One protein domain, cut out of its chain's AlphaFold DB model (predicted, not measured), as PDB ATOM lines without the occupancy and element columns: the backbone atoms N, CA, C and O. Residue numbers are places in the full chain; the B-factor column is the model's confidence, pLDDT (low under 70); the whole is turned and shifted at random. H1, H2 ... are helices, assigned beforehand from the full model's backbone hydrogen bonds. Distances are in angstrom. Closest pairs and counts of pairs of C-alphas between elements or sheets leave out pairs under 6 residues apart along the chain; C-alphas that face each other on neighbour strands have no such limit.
ATOM      1  N   LYS A   2      37.592  17.327  35.235       57.22
ATOM      2  CA  LYS A   2      37.479  16.164  34.322       57.22
ATOM      3  C   LYS A   2      36.082  15.510  34.308       57.22
ATOM      4  O   LYS A   2      35.570  15.265  33.231       57.22
ATOM      5  N   ASN A   3      35.407  15.394  35.460       75.75
ATOM      6  CA  ASN A   3      34.095  14.722  35.542       75.75
ATOM      7  C   ASN A   3      33.003  15.301  34.631       75.75
ATOM      8  O   ASN A   3      32.270  14.543  34.018       75.75
ATOM      9  N   ILE A   4      32.896  16.627  34.518       86.25
ATOM     10  CA  ILE A   4      31.796  17.244  33.760       86.25
ATOM     11  C   ILE A   4      31.970  17.015  32.251       86.25
ATOM     12  O   ILE A   4      31.002  16.759  31.544       86.25
ATOM     13  N   ALA A   5      33.208  17.085  31.751       85.94
ATOM     14  CA  ALA A   5      33.491  16.826  30.341       85.94
ATOM     15  C   ALA A   5      33.180  15.366  29.972       85.94
ATOM     16  O   ALA A   5      32.560  15.117  28.942       85.94
ATOM     17  N   ASP A   6      33.542  14.430  30.854       88.19
ATOM     18  CA  ASP A   6      33.265  13.005  30.670       88.19
ATOM     19  C   ASP A   6      31.750  12.709  30.729       88.19
ATOM     20  O   ASP A   6      31.244  11.896  29.956       88.19
ATOM     21  N   GLU A   7      30.996  13.408  31.588       90.31
ATOM     22  CA  GLU A   7      29.529  13.323  31.643       90.31
ATOM     23  C   GLU A   7      28.866  13.826  30.352       90.31
ATOM     24  O   GLU A   7      27.945  13.181  29.843       90.31
ATOM     25  N   PHE A   8      29.345  14.940  29.788       90.62
ATOM     26  CA  PHE A   8      28.849  15.444  28.505       90.62
ATOM     27  C   PHE A   8      29.205  14.518  27.341       90.62
ATOM     28  O   PHE A   8      28.367  14.309  26.462       90.62
ATOM     29  N   GLU A   9      30.405  13.933  27.339       90.06
ATOM     30  CA  GLU A   9      30.785  12.929  26.342       90.06
ATOM     31  C   GLU A   9      29.861  11.709  26.424       90.06
ATOM     32  O   GLU A   9      29.312  11.283  25.408       90.06
ATOM     33  N   LEU A  10      29.613  11.192  27.631       91.75
ATOM     34  CA  LEU A  10      28.708  10.063  27.839       91.75
ATOM     35  C   LEU A  10      27.276  10.379  27.393       91.75
ATOM     36  O   LEU A  10      26.605   9.530  26.808       91.75
ATOM     37  N   TYR A  11      26.796  11.591  27.670       92.50
ATOM     38  CA  TYR A  11      25.482  12.033  27.221       92.50
ATOM     39  C   TYR A  11      25.400  12.086  25.690       92.50
ATOM     40  O   TYR A  11      24.464  11.539  25.111       92.50
ATOM     41  N   ALA A  12      26.406  12.664  25.030       91.31
ATOM     42  CA  ALA A  12      26.462  12.739  23.573       91.31
ATOM     43  C   ALA A  12      26.497  11.347  22.915       91.31
ATOM     44  O   ALA A  12      25.795  11.129  21.926       91.31
ATOM     45  N   VAL A  13      27.255  10.404  23.487       92.19
ATOM     46  CA  VAL A  13      27.281   8.997  23.048       92.19
ATOM     47  C   VAL A  13      25.886   8.387  23.133       92.19
ATOM     48  O   VAL A  13      25.379   7.900  22.128       92.19
ATOM     49  N   LYS A  14      25.215   8.506  24.286       93.25
ATOM     50  CA  LYS A  14      23.851   7.983  24.467       93.25
ATOM     51  C   LYS A  14      22.862   8.572  23.465       93.25
ATOM     52  O   LYS A  14      22.040   7.839  22.929       93.25
ATOM     53  N   CYS A  15      22.941   9.876  23.192       92.38
ATOM     54  CA  CYS A  15      22.075  10.515  22.204       92.38
ATOM     55  C   CYS A  15      22.279   9.929  20.804       92.38
ATOM     56  O   CYS A  15      21.302   9.608  20.130       92.38
ATOM     57  N   ILE A  16      23.532   9.774  20.370       92.31
ATOM     58  CA  ILE A  16      23.845   9.206  19.053       92.31
ATOM     59  C   ILE A  16      23.446   7.737  18.976       92.31
ATOM     60  O   ILE A  16      22.878   7.341  17.963       92.31
ATOM     61  N   ASP A  17      23.688   6.956  20.028       92.31
ATOM     62  CA  ASP A  17      23.296   5.547  20.086       92.31
ATOM     63  C   ASP A  17      21.778   5.400  19.953       92.31
ATOM     64  O   ASP A  17      21.309   4.659  19.093       92.31
ATOM     65  N   SER A  18      20.995   6.188  20.696       92.25
ATOM     66  CA  SER A  18      19.532   6.190  20.557       92.25
ATOM     67  C   SER A  18      19.069   6.624  19.160       92.25
ATOM     68  O   SER A  18      18.122   6.058  18.614       92.25
ATOM     69  N   CYS A  19      19.729   7.610  18.543       91.69
ATOM     70  CA  CYS A  19      19.425   7.999  17.165       91.69
ATOM     71  C   CYS A  19      19.755   6.883  16.165       91.69
ATOM     72  O   CYS A  19      19.008   6.681  15.208       91.69
ATOM     73  N   TYR A  20      20.860   6.173  16.381       92.38
ATOM     74  CA  TYR A  20      21.323   5.082  15.532       92.38
ATOM     75  C   TYR A  20      20.413   3.853  15.634       92.38
ATOM     76  O   TYR A  20      20.070   3.275  14.606       92.38
ATOM     77  N   GLU A  21      19.947   3.520  16.842       92.75
ATOM     78  CA  GLU A  21      18.929   2.487  17.079       92.75
ATOM     79  C   GLU A  21      17.600   2.813  16.384       92.75
ATOM     80  O   GLU A  21      16.951   1.922  15.839       92.75
ATOM     81  N   TYR A  22      17.196   4.088  16.366       93.25
ATOM     82  CA  TYR A  22      15.962   4.516  15.707       93.25
ATOM     83  C   TYR A  22      16.075   4.521  14.176       93.25
ATOM     84  O   TYR A  22      15.209   3.996  13.474       93.25
ATOM     85  N   ASN A  23      17.117   5.156  13.633       90.31
ATOM     86  CA  ASN A  23      17.369   5.180  12.198       90.31
ATOM     87  C   ASN A  23      18.861   5.313  11.908       90.31
ATOM     88  O   ASN A  23      19.436   6.403  11.919       90.31
ATOM     89  N   GLU A  24      19.445   4.182  11.537       88.44
ATOM     90  CA  GLU A  24      20.867   4.045  11.274       88.44
ATOM     91  C   GLU A  24      21.401   5.048  10.237       88.44
ATOM     92  O   GLU A  24      22.437   5.683  10.431       88.44
ATOM     93  N   THR A  25      20.672   5.212   9.130       86.94
ATOM     94  CA  THR A  25      21.129   6.014   7.985       86.94
ATOM     95  C   THR A  25      21.096   7.501   8.323       86.94
ATOM     96  O   THR A  25      22.076   8.211   8.102       86.94
ATOM     97  N   LYS A  26      19.999   7.966   8.932       88.50
ATOM     98  CA  LYS A  26      19.857   9.371   9.344       88.50
ATOM     99  C   LYS A  26      20.803   9.734  10.488       88.50
ATOM    100  O   LYS A  26      21.284  10.862  10.540       88.50
ATOM    101  N   ALA A  27      21.103   8.796  11.385       90.56
ATOM    102  CA  ALA A  27      22.091   9.008  12.441       90.56
ATOM    103  C   ALA A  27      23.510   9.177  11.876       90.56
ATOM    104  O   ALA A  27      24.240  10.068  12.308       90.56
ATOM    105  N   CYS A  28      23.884   8.377  10.872       88.50
ATOM    106  CA  CYS A  28      25.164   8.528  10.175       88.50
ATOM    107  C   CYS A  28      25.257   9.888   9.461       88.50
ATOM    108  O   CYS A  28      26.272  10.580   9.557       88.50
ATOM    109  N   GLU A  29      24.177  10.314   8.803       90.12
ATOM    110  CA  GLU A  29      24.092  11.633   8.166       90.12
ATOM    111  C   GLU A  29      24.220  12.776   9.186       90.12
ATOM    112  O   GLU A  29      24.915  13.762   8.934       90.12
ATOM    113  N   LEU A  30      23.618  12.630  10.371       90.31
ATOM    114  CA  LEU A  30      23.690  13.620  11.446       90.31
ATOM    115  C   LEU A  30      25.136  13.903  11.881       90.31
ATOM    116  O   LEU A  30      25.481  15.058  12.123       90.31
ATOM    117  N   ILE A  31      25.990  12.875  11.941       89.88
ATOM    118  CA  ILE A  31      27.410  13.021  12.302       89.88
ATOM    119  C   ILE A  31      28.183  13.832  11.252       89.88
ATOM    120  O   ILE A  31      29.078  14.614  11.597       89.88
ATOM    121  N   LEU A  32      27.843  13.641   9.976       89.50
ATOM    122  CA  LEU A  32      28.483  14.302   8.835       89.50
ATOM    123  C   LEU A  32      27.927  15.701   8.559       89.50
ATOM    124  O   LEU A  32      28.575  16.501   7.882       89.50
ATOM    125  N   ARG A  33      26.740  16.012   9.081       90.50
ATOM    126  CA  ARG A  33      26.083  17.297   8.876       90.50
ATOM    127  C   ARG A  33      26.889  18.436   9.502       90.50
ATOM    128  O   ARG A  33      27.357  18.356  10.637       90.50
ATOM    129  N   GLN A  34      26.999  19.535   8.760       90.81
ATOM    130  CA  GLN A  34      27.568  20.782   9.264       90.81
ATOM    131  C   GLN A  34      26.536  21.534  10.102       90.81
ATOM    132  O   GLN A  34      25.393  21.730   9.676       90.81
ATOM    133  N   ILE A  35      26.947  21.975  11.289       89.94
ATOM    134  CA  ILE A  35      26.092  22.743  12.193       89.94
ATOM    135  C   ILE A  35      26.512  24.211  12.133       89.94
ATOM    136  O   ILE A  35      27.584  24.593  12.606       89.94
ATOM    137  N   SER A  36      25.647  25.055  11.566       88.69
ATOM    138  CA  SER A  36      25.920  26.485  11.373       88.69
ATOM    139  C   SER A  36      26.139  27.244  12.681       88.69
ATOM    140  O   SER A  36      26.978  28.139  12.737       88.69
ATOM    141  N   LEU A  37      25.468  26.825  13.758       89.75
ATOM    142  CA  LEU A  37      25.595  27.411  15.098       89.75
ATOM    143  C   LEU A  37      27.013  27.319  15.678       89.75
ATOM    144  O   LEU A  37      27.384  28.150  16.502       89.75
ATOM    145  N   PHE A  38      27.812  26.345  15.237       86.25
ATOM    146  CA  PHE A  38      29.183  26.137  15.710       86.25
ATOM    147  C   PHE A  38      30.228  26.466  14.634       86.25
ATOM    148  O   PHE A  38      31.343  25.957  14.673       86.25
ATOM    149  N   GLY A  39      29.883  27.319  13.661       87.31
ATOM    150  CA  GLY A  39      30.813  27.743  12.611       87.31
ATOM    151  C   GLY A  39      30.921  26.765  11.439       87.31
ATOM    152  O   GLY A  39      31.986  26.650  10.841       87.31
ATOM    153  N   ASN A  40      29.825  26.071  11.106       90.19
ATOM    154  CA  ASN A  40      29.741  25.088  10.013       90.19
ATOM    155  C   ASN A  40      30.679  23.880  10.176       90.19
ATOM    156  O   ASN A  40      31.076  23.252   9.196       90.19
ATOM    157  N   ILE A  41      31.019  23.534  11.416       90.88
ATOM    158  CA  ILE A  41      31.791  22.329  11.721       90.88
ATOM    159  C   ILE A  41      30.876  21.108  11.811       90.88
ATOM    160  O   ILE A  41      29.693  21.219  12.153       90.88
ATOM    161  N   THR A  42      31.427  19.939  11.503       91.12
ATOM    162  CA  THR A  42      30.721  18.664  11.679       91.12
ATOM    163  C   THR A  42      30.921  18.118  13.087       91.12
ATOM    164  O   THR A  42      31.921  18.405  13.752       91.12
ATOM    165  N   ILE A  43      29.994  17.272  13.539       90.69
ATOM    166  CA  ILE A  43      30.111  16.599  14.841       90.69
ATOM    167  C   ILE A  43      31.381  15.735  14.876       90.69
ATOM    168  O   ILE A  43      32.100  15.720  15.874       90.69
ATOM    169  N   ALA A  44      31.715  15.088  13.755       89.75
ATOM    170  CA  ALA A  44      32.950  14.322  13.611       89.75
ATOM    171  C   ALA A  44      34.212  15.166  13.874       89.75
ATOM    172  O   ALA A  44      35.103  14.734  14.604       89.75
ATOM    173  N   GLN A  45      34.284  16.384  13.328       90.38
ATOM    174  CA  GLN A  45      35.424  17.281  13.547       90.38
ATOM    175  C   GLN A  45      35.559  17.691  15.014       90.38
ATOM    176  O   GLN A  45      36.677  17.745  15.537       90.38
ATOM    177  N   VAL A  46      34.433  17.938  15.689       90.94
ATOM    178  CA  VAL A  46      34.411  18.258  17.123       90.94
ATOM    179  C   VAL A  46      34.936  17.081  17.942       90.94
ATOM    180  O   VAL A  46      35.851  17.263  18.743       90.94
ATOM    181  N   ALA A  47      34.427  15.871  17.699       89.69
ATOM    182  CA  ALA A  47      34.820  14.670  18.436       89.69
ATOM    183  C   ALA A  47      36.316  14.339  18.279       89.69
ATOM    184  O   ALA A  47      36.994  14.017  19.257       89.69
ATOM    185  N   VAL A  48      36.854  14.480  17.061       89.06
ATOM    186  CA  VAL A  48      38.287  14.280  16.788       89.06
ATOM    187  C   VAL A  48      39.135  15.346  17.487       89.06
ATOM    188  O   VAL A  48      40.132  15.014  18.129       89.06
ATOM    189  N   SER A  49      38.725  16.616  17.421       88.81
ATOM    190  CA  SER A  49      39.451  17.729  18.050       88.81
ATOM    191  C   SER A  49      39.451  17.630  19.579       88.81
ATOM    192  O   SER A  49      40.465  17.907  20.219       88.81
ATOM    193  N   ALA A  50      38.337  17.177  20.161       88.50
ATOM    194  CA  ALA A  50      38.185  16.944  21.594       88.50
ATOM    195  C   ALA A  50      38.885  15.664  22.087       88.50
ATOM    196  O   ALA A  50      39.012  15.463  23.293       88.50
ATOM    197  N   LYS A  51      39.381  14.808  21.177       88.19
ATOM    198  CA  LYS A  51      39.949  13.482  21.484       88.19
ATOM    199  C   LYS A  51      38.979  12.594  22.280       88.19
ATOM    200  O   LYS A  51      39.422  11.792  23.105       88.19
ATOM    201  N   SER A  52      37.680  12.722  22.010       87.25
ATOM    202  CA  SER A  52      36.606  11.972  22.670       87.25
ATOM    203  C   SER A  52      36.605  10.518  22.213       87.25
ATOM    204  O   SER A  52      35.978  10.146  21.221       87.25
ATOM    205  N   LYS A  53      37.378   9.684  22.912       87.81
ATOM    206  CA  LYS A  53      37.602   8.285  22.530       87.81
ATOM    207  C   LYS A  53      36.319   7.468  22.565       87.81
ATOM    208  O   LYS A  53      36.151   6.619  21.699       87.81
ATOM    209  N   ASN A  54      35.429   7.714  23.527       87.06
ATOM    210  CA  ASN A  54      34.211   6.915  23.654       87.06
ATOM    211  C   ASN A  54      33.263   7.200  22.490       87.06
ATOM    212  O   ASN A  54      32.683   6.274  21.939       87.06
ATOM    213  N   PHE A  55      33.199   8.460  22.054       88.06
ATOM    214  CA  PHE A  55      32.416   8.862  20.887       88.06
ATOM    215  C   PHE A  55      32.952   8.275  19.573       88.06
ATOM    216  O   PHE A  55      32.187   7.834  18.720       88.06
ATOM    217  N   LEU A  56      34.276   8.239  19.398       87.00
ATOM    218  CA  LEU A  56      34.892   7.678  18.189       87.00
ATOM    219  C   LEU A  56      34.734   6.152  18.087       87.00
ATOM    220  O   LEU A  56      34.817   5.602  16.991       87.00
ATOM    221  N   LEU A  57      34.523   5.472  19.218       87.75
ATOM    222  CA  LEU A  57      34.302   4.025  19.283       87.75
ATOM    223  C   LEU A  57      32.839   3.622  19.042       87.75
ATOM    224  O   LEU A  57      32.550   2.430  18.947       87.75
ATOM    225  N   THR A  58      31.923   4.583  18.922       87.75
ATOM    226  CA  THR A  58      30.513   4.315  18.640       87.75
ATOM    227  C   THR A  58      30.328   3.652  17.268       87.75
ATOM    228  O   THR A  58      30.960   4.038  16.279       87.75
ATOM    229  N   ALA A  59      29.408   2.684  17.179       85.62
ATOM    230  CA  ALA A  59      29.114   1.937  15.950       85.62
ATOM    231  C   ALA A  59      28.749   2.855  14.768       85.62
ATOM    232  O   ALA A  59      29.232   2.657  13.653       85.62
ATOM    233  N   CYS A  60      27.981   3.915  15.038       87.19
ATOM    234  CA  CYS A  60      27.617   4.938  14.059       87.19
ATOM    235  C   CYS A  60      28.851   5.617  13.438       87.19
ATOM    236  O   CYS A  60      28.971   5.706  12.216       87.19
ATOM    237  N   PHE A  61      29.826   6.023  14.260       89.06
ATOM    238  CA  PHE A  61      31.058   6.650  13.776       89.06
ATOM    239  C   PHE A  61      31.922   5.665  12.975       89.06
ATOM    240  O   PHE A  61      32.451   6.012  11.918       89.06
ATOM    241  N   GLY A  62      32.015   4.413  13.435       86.31
ATOM    242  CA  GLY A  62      32.703   3.342  12.715       86.31
ATOM    243  C   GLY A  62      32.093   3.059  11.340       86.31
ATOM    244  O   GLY A  62      32.827   2.867  10.367       86.31
ATOM    245  N   ARG A  63      30.760   3.094  11.227       85.50
ATOM    246  CA  ARG A  63      30.056   2.949   9.948       85.50
ATOM    247  C   ARG A  63      30.301   4.135   9.022       85.50
ATOM    248  O   ARG A  63      30.658   3.917   7.871       85.50
ATOM    249  N   VAL A  64      30.204   5.364   9.526       87.31
ATOM    250  CA  VAL A  64      30.521   6.573   8.750       87.31
ATOM    251  C   VAL A  64      31.956   6.528   8.220       87.31
ATOM    252  O   VAL A  64      32.187   6.763   7.038       87.31
ATOM    253  N   MET A  65      32.925   6.169   9.065       84.81
ATOM    254  CA  MET A  65      34.324   6.038   8.651       84.81
ATOM    255  C   MET A  65      34.533   4.906   7.650       84.81
ATOM    256  O   MET A  65      35.302   5.057   6.705       84.81
ATOM    257  N   SER A  66      33.846   3.780   7.831       81.69
ATOM    258  CA  SER A  66      33.842   2.680   6.870       81.69
ATOM    259  C   SER A  66      33.339   3.131   5.503       81.69
ATOM    260  O   SER A  66      34.001   2.901   4.495       81.69
ATOM    261  N   GLU A  67      32.178   3.779   5.468       80.75
ATOM    262  CA  GLU A  67      31.585   4.277   4.233       80.75
ATOM    263  C   GLU A  67      32.475   5.340   3.585       80.75
ATOM    264  O   GLU A  67      32.691   5.282   2.381       80.75
ATOM    265  N   ALA A  68      33.081   6.242   4.361       81.62
ATOM    266  CA  ALA A  68      34.011   7.242   3.841       81.62
ATOM    267  C   ALA A  68      35.313   6.632   3.288       81.62
ATOM    268  O   ALA A  68      35.865   7.141   2.316       81.62
ATOM    269  N   TRP A  69      35.819   5.560   3.905       76.56
ATOM    270  CA  TRP A  69      37.077   4.929   3.500       76.56
ATOM    271  C   TRP A  69      36.921   4.031   2.275       76.56
ATOM    272  O   TRP A  69      37.792   4.000   1.409       76.56
ATOM    273  N   TYR A  70      35.821   3.280   2.217       69.56
ATOM    274  CA  TYR A  70      35.582   2.317   1.149       69.56
ATOM    275  C   TYR A  70      34.765   2.910  -0.004       69.56
ATOM    276  O   TYR A  70      34.979   2.458  -1.124       69.56
ATOM    277  N   ASP A  71      33.917   3.925   0.237       68.38
ATOM    278  CA  ASP A  71      33.022   4.678  -0.676       68.38
ATOM    279  C   ASP A  71      32.212   3.799  -1.653       68.38
ATOM    280  O   ASP A  71      30.986   3.639  -1.556       68.38
TER     281      ASP A  71
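AT A GLANCE: This is residues 2 to 71 of the 122 residues of the protein "Hypothetical protein" of Rotaria magnacalcarata (UniProt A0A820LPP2). One long helix, H1, runs along one side of the domain, and the shorter helices H2, H4 and H5 pack on it at residues 9 to 13 and 16 to 20. H2 folds back from the end of H1 as a helical hairpin, H5 crosses H2 nearly at a right angle, and H3 packs on H2 without reaching H1. The printed part has 70 residues with five named helices, in the order H1, H2, H3, H4, H5 along the chain, and no named strand; its class is all helix. It is compact, with a radius of gyration of the C-alphas of 11.9 A, and spans 37 by 27 by 20 A.

HOW THE PARTS SIT: H1, residues 2 to 22, touches H2, residues 24 to 32, with its residues 16 to 20 alone; the closest C-alphas, of Tyr 20 and Ala 27, are 5.1 A apart. The two form a hairpin, running opposite ways at a steep tilt of 42 degrees. H2 touches H3, residues 43 to 50, where the closest C-alphas, of Ile 31 and Ile 43, are 5.2 A apart; they run the same way at a steep tilt of 55 degrees. H1 and H3 are apart. H4, residues 53 to 56, touches residues 9 to 13 of H1 alone, with the C-alphas of Val 13 and Phe 55 closest at 5.6 A. H3 and H4 touch only at the corner, and only just, with 3 pairs of C-alphas within 8 A; the closest, of Ala 47 and Phe 55, are 6.7 A apart. H5, residues 59 to 70, touches H2 with residues 60 to 64 alone, about perpendicular at 74 degrees; the C-alphas of Cys 28 and Cys 60 are closest, at 5.8 A. H5 also touches H1, with residues 59 to 60 alone, at 72 degrees, only just about perpendicular; the C-alphas of Tyr 20 and Cys 60 are closest, at 6.5 A. The helix packing is mostly crossed, with no touching pair at a shallow tilt among the 4 that have a tilt. In H1, H2, H3 and H5 every O i to N i+4 pair is within hydrogen-bond range; H4 is too short for such a pair, and its 1 pair of O i to N i+3 is within range.

IN THESE COORDINATES: H1 begins at C-alpha 2, (37.479, 16.164, 34.322), and measures 30.7 A from first to last C-alpha. H2 measures 13.0 A, H3 10.5 A and H4 5.2 A. H5 measures 16.2 A and ends at C-alpha 70, (35.582, 2.317, 1.149).

THE WHOLE: The two C-alphas farthest apart, of Asn 3 and Asp 71, are 37.6 A apart. The printed part has no cut. The links are tight except the short one from H2 to H3, in which residues 34 to 35 pair antiparallel with residues 41 to 42. The mean pLDDT of the printed part is 87.7, and residue 2 and residues 70 to 71 are under 70.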